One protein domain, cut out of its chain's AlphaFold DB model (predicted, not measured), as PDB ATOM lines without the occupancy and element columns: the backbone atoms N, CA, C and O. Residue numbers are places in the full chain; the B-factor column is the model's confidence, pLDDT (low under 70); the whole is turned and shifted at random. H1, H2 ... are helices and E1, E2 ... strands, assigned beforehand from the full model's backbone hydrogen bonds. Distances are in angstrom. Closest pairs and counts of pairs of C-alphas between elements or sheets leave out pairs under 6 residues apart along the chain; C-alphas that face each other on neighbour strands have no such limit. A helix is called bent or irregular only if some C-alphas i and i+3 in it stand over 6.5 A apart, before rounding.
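Overview. This is residues 7 to 85 of the 365 residues of the protein "Hypothetical protein" of Rotaria sp. Silwood2 (UniProt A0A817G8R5). Look for a small wall of three parallel strands, E1, E2 and E3 side by side, with helices over one face and the other face bare. H3 covers E3 and runs along it, while H2 packs on H3 and stands farther out, with short H1 near its first turn. The printed part has 79 residues with three named helices and three named strands, in the order E1 H1 H2 E2 H3 E3, of mixed class. The sheet's order is E1 E2 E3; the whole is compact, with a radius of gyration of the C-alphas of 12.7 A, yet elongated, with spans of 37 by 21 by 20 A.

Arrangement. Begin at inner strand E2, residues 43 to 51. Edge strand E1, residues 7 to 13, is parallel to it at 6 degrees; N 47 and O 9 are 2.9 A apart, within hydrogen-bond range. On the other side of E2 is edge strand E3, residues 77 to 83, parallel to E2 at 3 degrees, with N 79 and O 46 2.8 A apart. H3, residues 59 to 72, is on the sheet over E3 at a height of 10.6 A, on a local plane fitted to only just 6 C-alphas. It runs along the strands, at 3 degrees to E3 on the local plane, and its closest C-alphas to E3 are those of Val 70 and Met 78, 7.8 A apart. E2, H3, E3 form a strand-helix-strand unit, two parallel neighbour strands with a helix between, with a right-handed crossover. H2, residues 27 to 37, touches H3, the closest C-alphas being those of Gly 27 and Ser 65, 4.4 A apart; the two run the same way at a tilt of 35.4 degrees, only just steep. H1, residues 19 to 24, is close to H2 but not clearly touching, with C-alphas 23 and 29 closest at 6.4 A. E1, H1 H2, E2 are a second such unit, also right-handed. Every O i to N i+4 pair is within hydrogen-bond range in H1 and H2, and 7 of 10 in H3.

Along the chain. Find C-alpha 7 at (23.708, -4.240, -29.642), where E1 begins its 19.4 A. E2 covers 26.0 A, from C-alpha 43 at (22.239, 0.207, -35.159). H1 measures 9.1 A, H2 14.9 A and H3 20.4 A; H3 is irregular, with C-alphas 65 and 68 7.1 A apart. E3, 19.4 A long, ends at C-alpha 83 at (31.790, -23.187, -40.508).

Size, cuts and confidence. The C-alphas of Cys 40 and Ile 85 are farthest apart, 38.5 A. The printed part has no cut and no long link. The model's mean pLDDT is 72.9 over the printed part, and residues 7 to 8, 10 to 19, 49 to 57 and 80 to 85 are under 70.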
ATOM      1  N   PHE A   7      23.646  -2.879 -30.164       66.06
ATOM      2  CA  PHE A   7      23.708  -4.240 -29.642       66.06
ATOM      3  C   PHE A   7      24.662  -5.064 -30.516       66.06
ATOM      4  O   PHE A   7      24.643  -4.927 -31.743       66.06
ATOM      5  N   HIS A   8      25.544  -5.840 -29.882       66.94
ATOM      6  CA  HIS A   8      26.452  -6.764 -30.558       66.94
ATOM      7  C   HIS A   8      26.188  -8.166 -30.028       66.94
ATOM      8  O   HIS A   8      26.347  -8.409 -28.834       66.94
ATOM      9  N   PHE A   9      25.766  -9.058 -30.915       71.56
ATOM     10  CA  PHE A   9      25.463 -10.440 -30.576       71.56
ATOM     11  C   PHE A   9      26.393 -11.371 -31.346       71.56
ATOM     12  O   PHE A   9      26.490 -11.242 -32.568       71.56
ATOM     13  N   ILE A  10      27.063 -12.267 -30.615       68.44
ATOM     14  CA  ILE A  10      27.912 -13.331 -31.155       68.44
ATOM     15  C   ILE A  10      27.381 -14.664 -30.641       68.44
ATOM     16  O   ILE A  10      27.361 -14.893 -29.432       68.44
ATOM     17  N   LEU A  11      26.967 -15.541 -31.555       69.38
ATOM     18  CA  LEU A  11      26.554 -16.908 -31.235       69.38
ATOM     19  C   LEU A  11      27.527 -17.893 -31.868       69.38
ATOM     20  O   LEU A  11      27.660 -17.898 -33.088       69.38
ATOM     21  N   ALA A  12      28.154 -18.724 -31.033       68.50
ATOM     22  CA  ALA A  12      28.956 -19.872 -31.436       68.50
ATOM     23  C   ALA A  12      28.338 -21.136 -30.829       68.50
ATOM     24  O   ALA A  12      28.321 -21.298 -29.609       68.50
ATOM     25  N   VAL A  13      27.782 -22.012 -31.667       64.75
ATOM     26  CA  VAL A  13      27.093 -23.232 -31.212       64.75
ATOM     27  C   VAL A  13      27.699 -24.462 -31.857       64.75
ATOM     28  O   VAL A  13      27.851 -24.502 -33.071       64.75
ATOM     29  N   GLY A  14      28.031 -25.456 -31.028       56.72
ATOM     30  CA  GLY A  14      28.585 -26.741 -31.461       56.72
ATOM     31  C   GLY A  14      27.561 -27.876 -31.560       56.72
ATOM     32  O   GLY A  14      27.888 -28.922 -32.098       56.72
ATOM     33  N   LYS A  15      26.329 -27.717 -31.054       61.19
ATOM     34  CA  LYS A  15      25.228 -28.687 -31.219       61.19
ATOM     35  C   LYS A  15      23.909 -27.941 -31.394       61.19
ATOM     36  O   LYS A  15      23.522 -27.172 -30.521       61.19
ATOM     37  N   VAL A  16      23.234 -28.165 -32.521       60.00
ATOM     38  CA  VAL A  16      21.998 -27.446 -32.894       60.00
ATOM     39  C   VAL A  16      20.729 -28.146 -32.387       60.00
ATOM     40  O   VAL A  16      19.650 -27.573 -32.409       60.00
ATOM     41  N   GLU A  17      20.844 -29.367 -31.861       60.91
ATOM     42  CA  GLU A  17      19.703 -30.168 -31.382       60.91
ATOM     43  C   GLU A  17      19.059 -29.636 -30.089       60.91
ATOM     44  O   GLU A  17      18.068 -30.177 -29.604       60.91
ATOM     45  N   TRP A  18      19.618 -28.581 -29.500       64.62
ATOM     46  CA  TRP A  18      19.074 -27.959 -28.304       64.62
ATOM     47  C   TRP A  18      17.912 -27.021 -28.675       64.62
ATOM     48  O   TRP A  18      18.131 -26.092 -29.453       64.62
ATOM     49  N   PRO A  19      16.694 -27.211 -28.123       68.50
ATOM     50  CA  PRO A  19      15.498 -26.458 -28.528       68.50
ATOM     51  C   PRO A  19      15.679 -24.934 -28.505       68.50
ATOM     52  O   PRO A  19      15.262 -24.236 -29.420       68.50
ATOM     53  N   TYR A  20      16.401 -24.427 -27.507       73.31
ATOM     54  CA  TYR A  20      16.715 -23.005 -27.358       73.31
ATOM     55  C   TYR A  20      17.713 -22.484 -28.399       73.31
ATOM     56  O   TYR A  20      17.678 -21.310 -28.754       73.31
ATOM     57  N   VAL A  21      18.606 -23.333 -28.917       74.50
ATOM     58  CA  VAL A  21      19.502 -22.944 -30.015       74.50
ATOM     59  C   VAL A  21      18.696 -22.769 -31.295       74.50
ATOM     60  O   VAL A  21      18.921 -21.798 -32.007       74.50
ATOM     61  N   ALA A  22      17.727 -23.649 -31.563       74.88
ATOM     62  CA  ALA A  22      16.855 -23.522 -32.728       74.88
ATOM     63  C   ALA A  22      16.069 -22.197 -32.722       74.88
ATOM     64  O   ALA A  22      16.009 -21.528 -33.749       74.88
ATOM     65  N   GLU A  23      15.561 -21.768 -31.561       81.50
ATOM     66  CA  GLU A  23      14.897 -20.464 -31.402       81.50
ATOM     67  C   GLU A  23      15.838 -19.282 -31.690       81.50
ATOM     68  O   GLU A  23      15.440 -18.309 -32.326       81.50
ATOM     69  N   LEU A  24      17.112 -19.365 -31.289       82.62
ATOM     70  CA  LEU A  24      18.110 -18.322 -31.573       82.62
ATOM     71  C   LEU A  24      18.525 -18.256 -33.050       82.62
ATOM     72  O   LEU A  24      19.057 -17.229 -33.481       82.62
ATOM     73  N   LEU A  25      18.295 -19.325 -33.815       81.81
ATOM     74  CA  LEU A  25      18.513 -19.389 -35.263       81.81
ATOM     75  C   LEU A  25      17.271 -18.960 -36.069       81.81
ATOM     76  O   LEU A  25      17.328 -18.915 -37.299       81.81
ATOM     77  N   ASP A  26      16.165 -18.633 -35.399       84.81
ATOM     78  CA  ASP A  26      14.927 -18.190 -36.028       84.81
ATOM     79  C   ASP A  26      14.809 -16.657 -36.010       84.81
ATOM     80  O   ASP A  26      14.582 -16.020 -34.975       84.81
ATOM     81  N   GLY A  27      14.927 -16.033 -37.182       85.25
ATOM     82  CA  GLY A  27      14.741 -14.597 -37.344       85.25
ATOM     83  C   GLY A  27      13.348 -14.092 -36.937       85.25
ATOM     84  O   GLY A  27      13.224 -12.921 -36.572       85.25
ATOM     85  N   TYR A  28      12.307 -14.936 -36.889       87.38
ATOM     86  CA  TYR A  28      10.996 -14.537 -36.358       87.38
ATOM     87  C   TYR A  28      11.029 -14.293 -34.848       87.38
ATOM     88  O   TYR A  28      10.416 -13.335 -34.370       87.38
ATOM     89  N   VAL A  29      11.780 -15.105 -34.101       86.69
ATOM     90  CA  VAL A  29      11.995 -14.906 -32.661       86.69
ATOM     91  C   VAL A  29      12.751 -13.601 -32.437       86.69
ATOM     92  O   VAL A  29      12.319 -12.753 -31.656       86.69
ATOM     93  N   TRP A  30      13.819 -13.369 -33.203       86.31
ATOM     94  CA  TRP A  30      14.546 -12.099 -33.166       86.31
ATOM     95  C   TRP A  30      13.658 -10.907 -33.492       86.31
ATOM     96  O   TRP A  30      13.795  -9.855 -32.867       86.31
ATOM     97  N   LYS A  31      12.740 -11.046 -34.452       86.50
ATOM     98  CA  LYS A  31      11.812  -9.973 -34.821       86.50
ATOM     99  C   LYS A  31      10.942  -9.602 -33.632       86.50
ATOM    100  O   LYS A  31      10.869  -8.427 -33.288       86.50
ATOM    101  N   GLN A  32      10.351 -10.593 -32.969       87.31
ATOM    102  CA  GLN A  32       9.561 -10.358 -31.764       87.31
ATOM    103  C   GLN A  32      10.402  -9.691 -30.673       87.31
ATOM    104  O   GLN A  32       9.970  -8.692 -30.101       87.31
ATOM    105  N   ILE A  33      11.625 -10.178 -30.433       83.50
ATOM    106  CA  ILE A  33      12.510  -9.623 -29.403       83.50
ATOM    107  C   ILE A  33      12.830  -8.150 -29.682       83.50
ATOM    108  O   ILE A  33      12.679  -7.297 -28.805       83.50
ATOM    109  N   LEU A  34      13.279  -7.847 -30.898       84.00
ATOM    110  CA  LEU A  34      13.764  -6.518 -31.249       84.00
ATOM    111  C   LEU A  34      12.621  -5.511 -31.374       84.00
ATOM    112  O   LEU A  34      12.757  -4.387 -30.904       84.00
ATOM    113  N   GLU A  35      11.477  -5.907 -31.928       83.75
ATOM    114  CA  GLU A  35      10.346  -4.991 -32.105       83.75
ATOM    115  C   GLU A  35       9.570  -4.749 -30.814       83.75
ATOM    116  O   GLU A  35       9.140  -3.623 -30.568       83.75
ATOM    117  N   LEU A  36       9.421  -5.772 -29.966       83.81
ATOM    118  CA  LEU A  36       8.671  -5.643 -28.719       83.81
ATOM    119  C   LEU A  36       9.514  -5.004 -27.612       83.81
ATOM    120  O   LEU A  36       9.029  -4.145 -26.878       83.81
ATOM    121  N   TYR A  37      10.778  -5.413 -27.478       80.44
ATOM    122  CA  TYR A  37      11.598  -5.026 -26.327       80.44
ATOM    123  C   TYR A  37      12.655  -3.969 -26.640       80.44
ATOM    124  O   TYR A  37      13.189  -3.368 -25.696       80.44
ATOM    125  N   VAL A  38      12.974  -3.724 -27.916       80.44
ATOM    126  CA  VAL A  38      14.033  -2.784 -28.328       80.44
ATOM    127  C   VAL A  38      13.605  -1.878 -29.501       80.44
ATOM    128  O   VAL A  38      14.347  -1.733 -30.475       80.44
ATOM    129  N   PRO A  39      12.442  -1.201 -29.423       76.00
ATOM    130  CA  PRO A  39      11.874  -0.468 -30.562       76.00
ATOM    131  C   PRO A  39      12.743   0.700 -31.065       76.00
ATOM    132  O   PRO A  39      12.575   1.150 -32.194       76.00
ATOM    133  N   CYS A  40      13.683   1.192 -30.252       76.94
ATOM    134  CA  CYS A  40      14.555   2.323 -30.585       76.94
ATOM    135  C   CYS A  40      15.933   1.912 -31.145       76.94
ATOM    136  O   CYS A  40      16.823   2.761 -31.258       76.94
ATOM    137  N   LEU A  41      16.154   0.629 -31.457       76.94
ATOM    138  CA  LEU A  41      17.444   0.155 -31.958       76.94
ATOM    139  C   LEU A  41      17.723   0.739 -33.352       76.94
ATOM    140  O   LEU A  41      17.107   0.353 -34.338       76.94
ATOM    141  N   SER A  42      18.671   1.671 -33.450       73.88
ATOM    142  CA  SER A  42      19.038   2.307 -34.727       73.88
ATOM    143  C   SER A  42      20.250   1.662 -35.398       73.88
ATOM    144  O   SER A  42      20.439   1.821 -36.605       73.88
ATOM    145  N   LYS A  43      21.066   0.915 -34.642       70.31
ATOM    146  CA  LYS A  43      22.239   0.207 -35.159       70.31
ATOM    147  C   LYS A  43      22.401  -1.154 -34.492       70.31
ATOM    148  O   LYS A  43      22.728  -1.237 -33.310       70.31
ATOM    149  N   PHE A  44      22.284  -2.218 -35.276       70.50
ATOM    150  CA  PHE A  44      22.543  -3.578 -34.819       70.50
ATOM    151  C   PHE A  44      23.773  -4.154 -35.521       70.50
ATOM    152  O   PHE A  44      23.910  -4.039 -36.742       70.50
ATOM    153  N   LYS A  45      24.692  -4.735 -34.741       71.31
ATOM    154  CA  LYS A  45      25.757  -5.593 -35.258       71.31
ATOM    155  C   LYS A  45      25.423  -7.025 -34.872       71.31
ATOM    156  O   LYS A  45      25.538  -7.390 -33.705       71.31
ATOM    157  N   PHE A  46      25.006  -7.815 -35.842       72.06
ATOM    158  CA  PHE A  46      24.689  -9.219 -35.633       72.06
ATOM    159  C   PHE A  46      25.770 -10.064 -36.275       72.06
ATOM    160  O   PHE A  46      26.016  -9.912 -37.470       72.06
ATOM    161  N   HIS A  47      26.417 -10.924 -35.498       73.50
ATOM    162  CA  HIS A  47      27.344 -11.902 -36.034       73.50
ATOM    163  C   HIS A  47      26.972 -13.284 -35.504       73.50
ATOM    164  O   HIS A  47      27.120 -13.584 -34.324       73.50
ATOM    165  N   MET A  48      26.474 -14.142 -36.380       70.12
ATOM    166  CA  MET A  48      26.181 -15.527 -36.046       70.12
ATOM    167  C   MET A  48      27.212 -16.430 -36.706       70.12
ATOM    168  O   MET A  48      27.396 -16.365 -37.915       70.12
ATOM    169  N   SER A  49      27.871 -17.260 -35.904       67.31
ATOM    170  CA  SER A  49      28.939 -18.153 -36.333       67.31
ATOM    171  C   SER A  49      28.551 -19.584 -35.980       67.31
ATOM    172  O   SER A  49      28.584 -19.997 -34.821       67.31
ATOM    173  N   ILE A  50      28.099 -20.351 -36.968       65.88
ATOM    174  CA  ILE A  50      27.512 -21.669 -36.706       65.88
ATOM    175  C   ILE A  50      28.540 -22.765 -36.972       65.88
ATOM    176  O   ILE A  50      29.004 -22.916 -38.104       65.88
ATOM    177  N   PHE A  51      28.863 -23.548 -35.940       62.59
ATOM    178  CA  PHE A  51      29.840 -24.631 -35.998       62.59
ATOM    179  C   PHE A  51      29.126 -25.985 -36.093       62.59
ATOM    180  O   PHE A  51      28.268 -26.316 -35.276       62.59
ATOM    181  N   LYS A  52      29.424 -26.777 -37.125       59.97
ATOM    182  CA  LYS A  52      28.632 -27.972 -37.459       59.97
ATOM    183  C   LYS A  52      29.333 -29.269 -37.031       59.97
ATOM    184  O   LYS A  52      30.433 -29.523 -37.518       59.97
ATOM    185  N   PRO A  53      28.666 -30.147 -36.254       50.53
ATOM    186  CA  PRO A  53      29.010 -31.568 -36.258       50.53
ATOM    187  C   PRO A  53      27.851 -32.529 -36.590       50.53
ATOM    188  O   PRO A  53      28.087 -33.720 -36.459       50.53
ATOM    189  N   LEU A  54      26.686 -32.053 -37.083       49.28
ATOM    190  CA  LEU A  54      25.445 -32.778 -37.507       49.28
ATOM    191  C   LEU A  54      24.229 -32.483 -36.594       49.28
ATOM    192  O   LEU A  54      24.445 -32.156 -35.425       49.28
ATOM    193  N   PRO A  55      22.971 -32.591 -37.096       54.59
ATOM    194  CA  PRO A  55      22.539 -32.859 -38.480       54.59
ATOM    195  C   PRO A  55      22.536 -31.600 -39.372       54.59
ATOM    196  O   PRO A  55      22.964 -30.518 -38.966       54.59
ATOM    197  N   GLU A  56      22.172 -31.754 -40.650       62.66
ATOM    198  CA  GLU A  56      22.263 -30.691 -41.654       62.66
ATOM    199  C   GLU A  56      21.379 -29.486 -41.346       62.66
ATOM    200  O   GLU A  56      20.181 -29.472 -41.606       62.66
ATOM    201  N   LEU A  57      22.006 -28.432 -40.831       66.06
ATOM    202  CA  LEU A  57      21.366 -27.136 -40.716       66.06
ATOM    203  C   LEU A  57      20.986 -26.594 -42.097       66.06
ATOM    204  O   LEU A  57      21.863 -26.372 -42.941       66.06
ATOM    205  N   ASN A  58      19.693 -26.355 -42.309       74.50
ATOM    206  CA  ASN A  58      19.183 -25.752 -43.530       74.50
ATOM    207  C   ASN A  58      19.426 -24.234 -43.496       74.50
ATOM    208  O   ASN A  58      18.658 -23.474 -42.904       74.50
ATOM    209  N   LEU A  59      20.524 -23.805 -44.120       73.31
ATOM    210  CA  LEU A  59      20.894 -22.393 -44.191       73.31
ATOM    211  C   LEU A  59      19.881 -21.542 -44.952       73.31
ATOM    212  O   LEU A  59      19.774 -20.361 -44.650       73.31
ATOM    213  N   ASP A  60      19.137 -22.114 -45.897       75.75
ATOM    214  CA  ASP A  60      18.123 -21.359 -46.631       75.75
ATOM    215  C   ASP A  60      16.966 -20.986 -45.701       75.75
ATOM    216  O   ASP A  60      16.477 -19.864 -45.750       75.75
ATOM    217  N   ILE A  61      16.574 -21.882 -44.786       78.06
ATOM    218  CA  ILE A  61      15.561 -21.580 -43.761       78.06
ATOM    219  C   ILE A  61      16.042 -20.454 -42.837       78.06
ATOM    220  O   ILE A  61      15.275 -19.534 -42.559       78.06
ATOM    221  N   ILE A  62      17.306 -20.488 -42.403       78.75
ATOM    222  CA  ILE A  62      17.883 -19.436 -41.548       78.75
ATOM    223  C   ILE A  62      17.993 -18.118 -42.320       78.75
ATOM    224  O   ILE A  62      17.527 -17.085 -41.858       78.75
ATOM    225  N   GLY A  63      18.555 -18.134 -43.527       78.00
ATOM    226  CA  GLY A  63      18.659 -16.939 -44.364       78.00
ATOM    227  C   GLY A  63      17.292 -16.302 -44.617       78.00
ATOM    228  O   GLY A  63      17.133 -15.092 -44.457       78.00
ATOM    229  N   ASN A  64      16.281 -17.121 -44.922       80.69
ATOM    230  CA  ASN A  64      14.912 -16.658 -45.131       80.69
ATOM    231  C   ASN A  64      14.267 -16.115 -43.850       80.69
ATOM    232  O   ASN A  64      13.532 -15.131 -43.925       80.69
ATOM    233  N   SER A  65      14.543 -16.695 -42.676       84.75
ATOM    234  CA  SER A  65      13.991 -16.192 -41.410       84.75
ATOM    235  C   SER A  65      14.551 -14.808 -41.050       84.75
ATOM    236  O   SER A  65      13.825 -13.973 -40.506       84.75
ATOM    237  N   PHE A  66      15.799 -14.507 -41.430       84.69
ATOM    238  CA  PHE A  66      16.423 -13.192 -41.225       84.69
ATOM    239  C   PHE A  66      16.203 -12.186 -42.368       84.69
ATOM    240  O   PHE A  66      16.547 -11.011 -42.206       84.69
ATOM    241  N   ALA A  67      15.592 -12.586 -43.489       83.19
ATOM    242  CA  ALA A  67      15.377 -11.720 -44.653       83.19
ATOM    243  C   ALA A  67      14.633 -10.417 -44.305       83.19
ATOM    244  O   ALA A  67      14.975  -9.347 -44.809       83.19
ATOM    245  N   TYR A  68      13.686 -10.492 -43.363       84.69
ATOM    246  CA  TYR A  68      12.959  -9.335 -42.839       84.69
ATOM    247  C   TYR A  68      13.879  -8.204 -42.357       84.69
ATOM    248  O   TYR A  68      13.609  -7.030 -42.606       84.69
ATOM    249  N   PHE A  69      14.966  -8.542 -41.660       81.38
ATOM    250  CA  PHE A  69      15.878  -7.542 -41.108       81.38
ATOM    251  C   PHE A  69      16.744  -6.891 -42.175       81.38
ATOM    252  O   PHE A  69      17.007  -5.694 -42.086       81.38
ATOM    253  N   VAL A  70      17.147  -7.662 -43.185       79.12
ATOM    254  CA  VAL A  70      17.914  -7.157 -44.328       79.12
ATOM    255  C   VAL A  70      17.093  -6.124 -45.103       79.12
ATOM    256  O   VAL A  70      17.624  -5.089 -45.499       79.12
ATOM    257  N   GLU A  71      15.791  -6.372 -45.274       82.50
ATOM    258  CA  GLU A  71      14.881  -5.451 -45.960       82.50
ATOM    259  C   GLU A  71      14.539  -4.223 -45.102       82.50
ATOM    260  O   GLU A  71      14.689  -3.086 -45.550       82.50
ATOM    261  N   LYS A  72      14.106  -4.431 -43.852       83.75
ATOM    262  CA  LYS A  72      13.625  -3.347 -42.984       83.75
ATOM    263  C   LYS A  72      14.744  -2.459 -42.440       83.75
ATOM    264  O   LYS A  72      14.530  -1.263 -42.242       83.75
ATOM    265  N   TYR A  73      15.923  -3.025 -42.183       82.62
ATOM    266  CA  TYR A  73      17.043  -2.341 -41.540       82.62
ATOM    267  C   TYR A  73      18.313  -2.447 -42.388       82.62
ATOM    268  O   TYR A  73      19.345  -2.957 -41.957       82.62
ATOM    269  N   SER A  74      18.252  -1.917 -43.607       77.81
ATOM    270  CA  SER A  74      19.348  -1.958 -44.587       77.81
ATOM    271  C   SER A  74      20.663  -1.310 -44.121       77.81
ATOM    272  O   SER A  74      21.720  -1.565 -44.691       77.81
ATOM    273  N   ASN A  75      20.621  -0.480 -43.075       76.94
ATOM    274  CA  ASN A  75      21.788   0.141 -42.450       76.94
ATOM    275  C   ASN A  75      22.415  -0.704 -41.321       76.94
ATOM    276  O   ASN A  75      23.423  -0.292 -40.733       76.94
ATOM    277  N   TRP A  76      21.824  -1.848 -40.971       80.12
ATOM    278  CA  TRP A  76      22.372  -2.766 -39.978       80.12
ATOM    279  C   TRP A  76      23.468  -3.636 -40.583       80.12
ATOM    280  O   TRP A  76      23.469  -3.957 -41.768       80.12
ATOM    281  N   HIS A  77      24.435  -4.017 -39.749       73.44
ATOM    282  CA  HIS A  77      25.536  -4.870 -40.175       73.44
ATOM    283  C   HIS A  77      25.284  -6.280 -39.656       73.44
ATOM    284  O   HIS A  77      25.499  -6.557 -38.473       73.44
ATOM    285  N   MET A  78      24.786  -7.142 -40.538       70.50
ATOM    286  CA  MET A  78      24.439  -8.521 -40.220       70.50
ATOM    287  C   MET A  78      25.349  -9.474 -40.986       70.50
ATOM    288  O   MET A  78      25.444  -9.398 -42.206       70.50
ATOM    289  N   ILE A  79      26.007 -10.361 -40.247       71.06
ATOM    290  CA  ILE A  79      26.874 -11.415 -40.761       71.06
ATOM    291  C   ILE A  79      26.361 -12.740 -40.198       71.06
ATOM    292  O   ILE A  79      26.190 -12.883 -38.985       71.06
ATOM    293  N   ILE A  80      26.101 -13.701 -41.080       66.69
ATOM    294  CA  ILE A  80      25.754 -15.077 -40.716       66.69
ATOM    295  C   ILE A  80      26.735 -15.981 -41.451       66.69
ATOM    296  O   ILE A  80      26.604 -16.204 -42.653       66.69
ATOM    297  N   ASP A  81      27.713 -16.490 -40.713       63.38
ATOM    298  CA  ASP A  81      28.766 -17.345 -41.231       63.38
ATOM    299  C   ASP A  81      28.542 -18.793 -40.784       63.38
ATOM    300  O   ASP A  81      28.205 -19.086 -39.631       63.38
ATOM    301  N   GLN A  82      28.732 -19.725 -41.719       58.34
ATOM    302  CA  GLN A  82      28.728 -21.155 -41.432       58.34
ATOM    303  C   GLN A  82      30.142 -21.706 -41.548       58.34
ATOM    304  O   GLN A  82      30.779 -21.616 -42.598       58.34
ATOM    305  N   TRP A  83      30.563 -22.410 -40.504       57.00
ATOM    306  CA  TRP A  83      31.790 -23.187 -40.508       57.00
ATOM    307  C   TRP A  83      31.444 -24.627 -40.871       57.00
ATOM    308  O   TRP A  83      30.710 -25.318 -40.156       57.00
ATOM    309  N   ARG A  84      31.937 -25.078 -42.027       49.19
ATOM    310  CA  ARG A  84      31.856 -26.483 -42.430       49.19
ATOM    311  C   ARG A  84      33.164 -27.167 -42.080       49.19
ATOM    312  O   ARG A  84      34.190 -26.863 -42.675       49.19
ATOM    313  N   ILE A  85      33.091 -28.137 -41.178       45.06
ATOM    314  CA  ILE A  85      34.141 -29.139 -41.037       45.06
ATOM    315  C   ILE A  85      33.705 -30.340 -41.864       45.06
ATOM    316  O   ILE A  85      32.813 -31.094 -41.470       45.06
TER     317      ILE A  85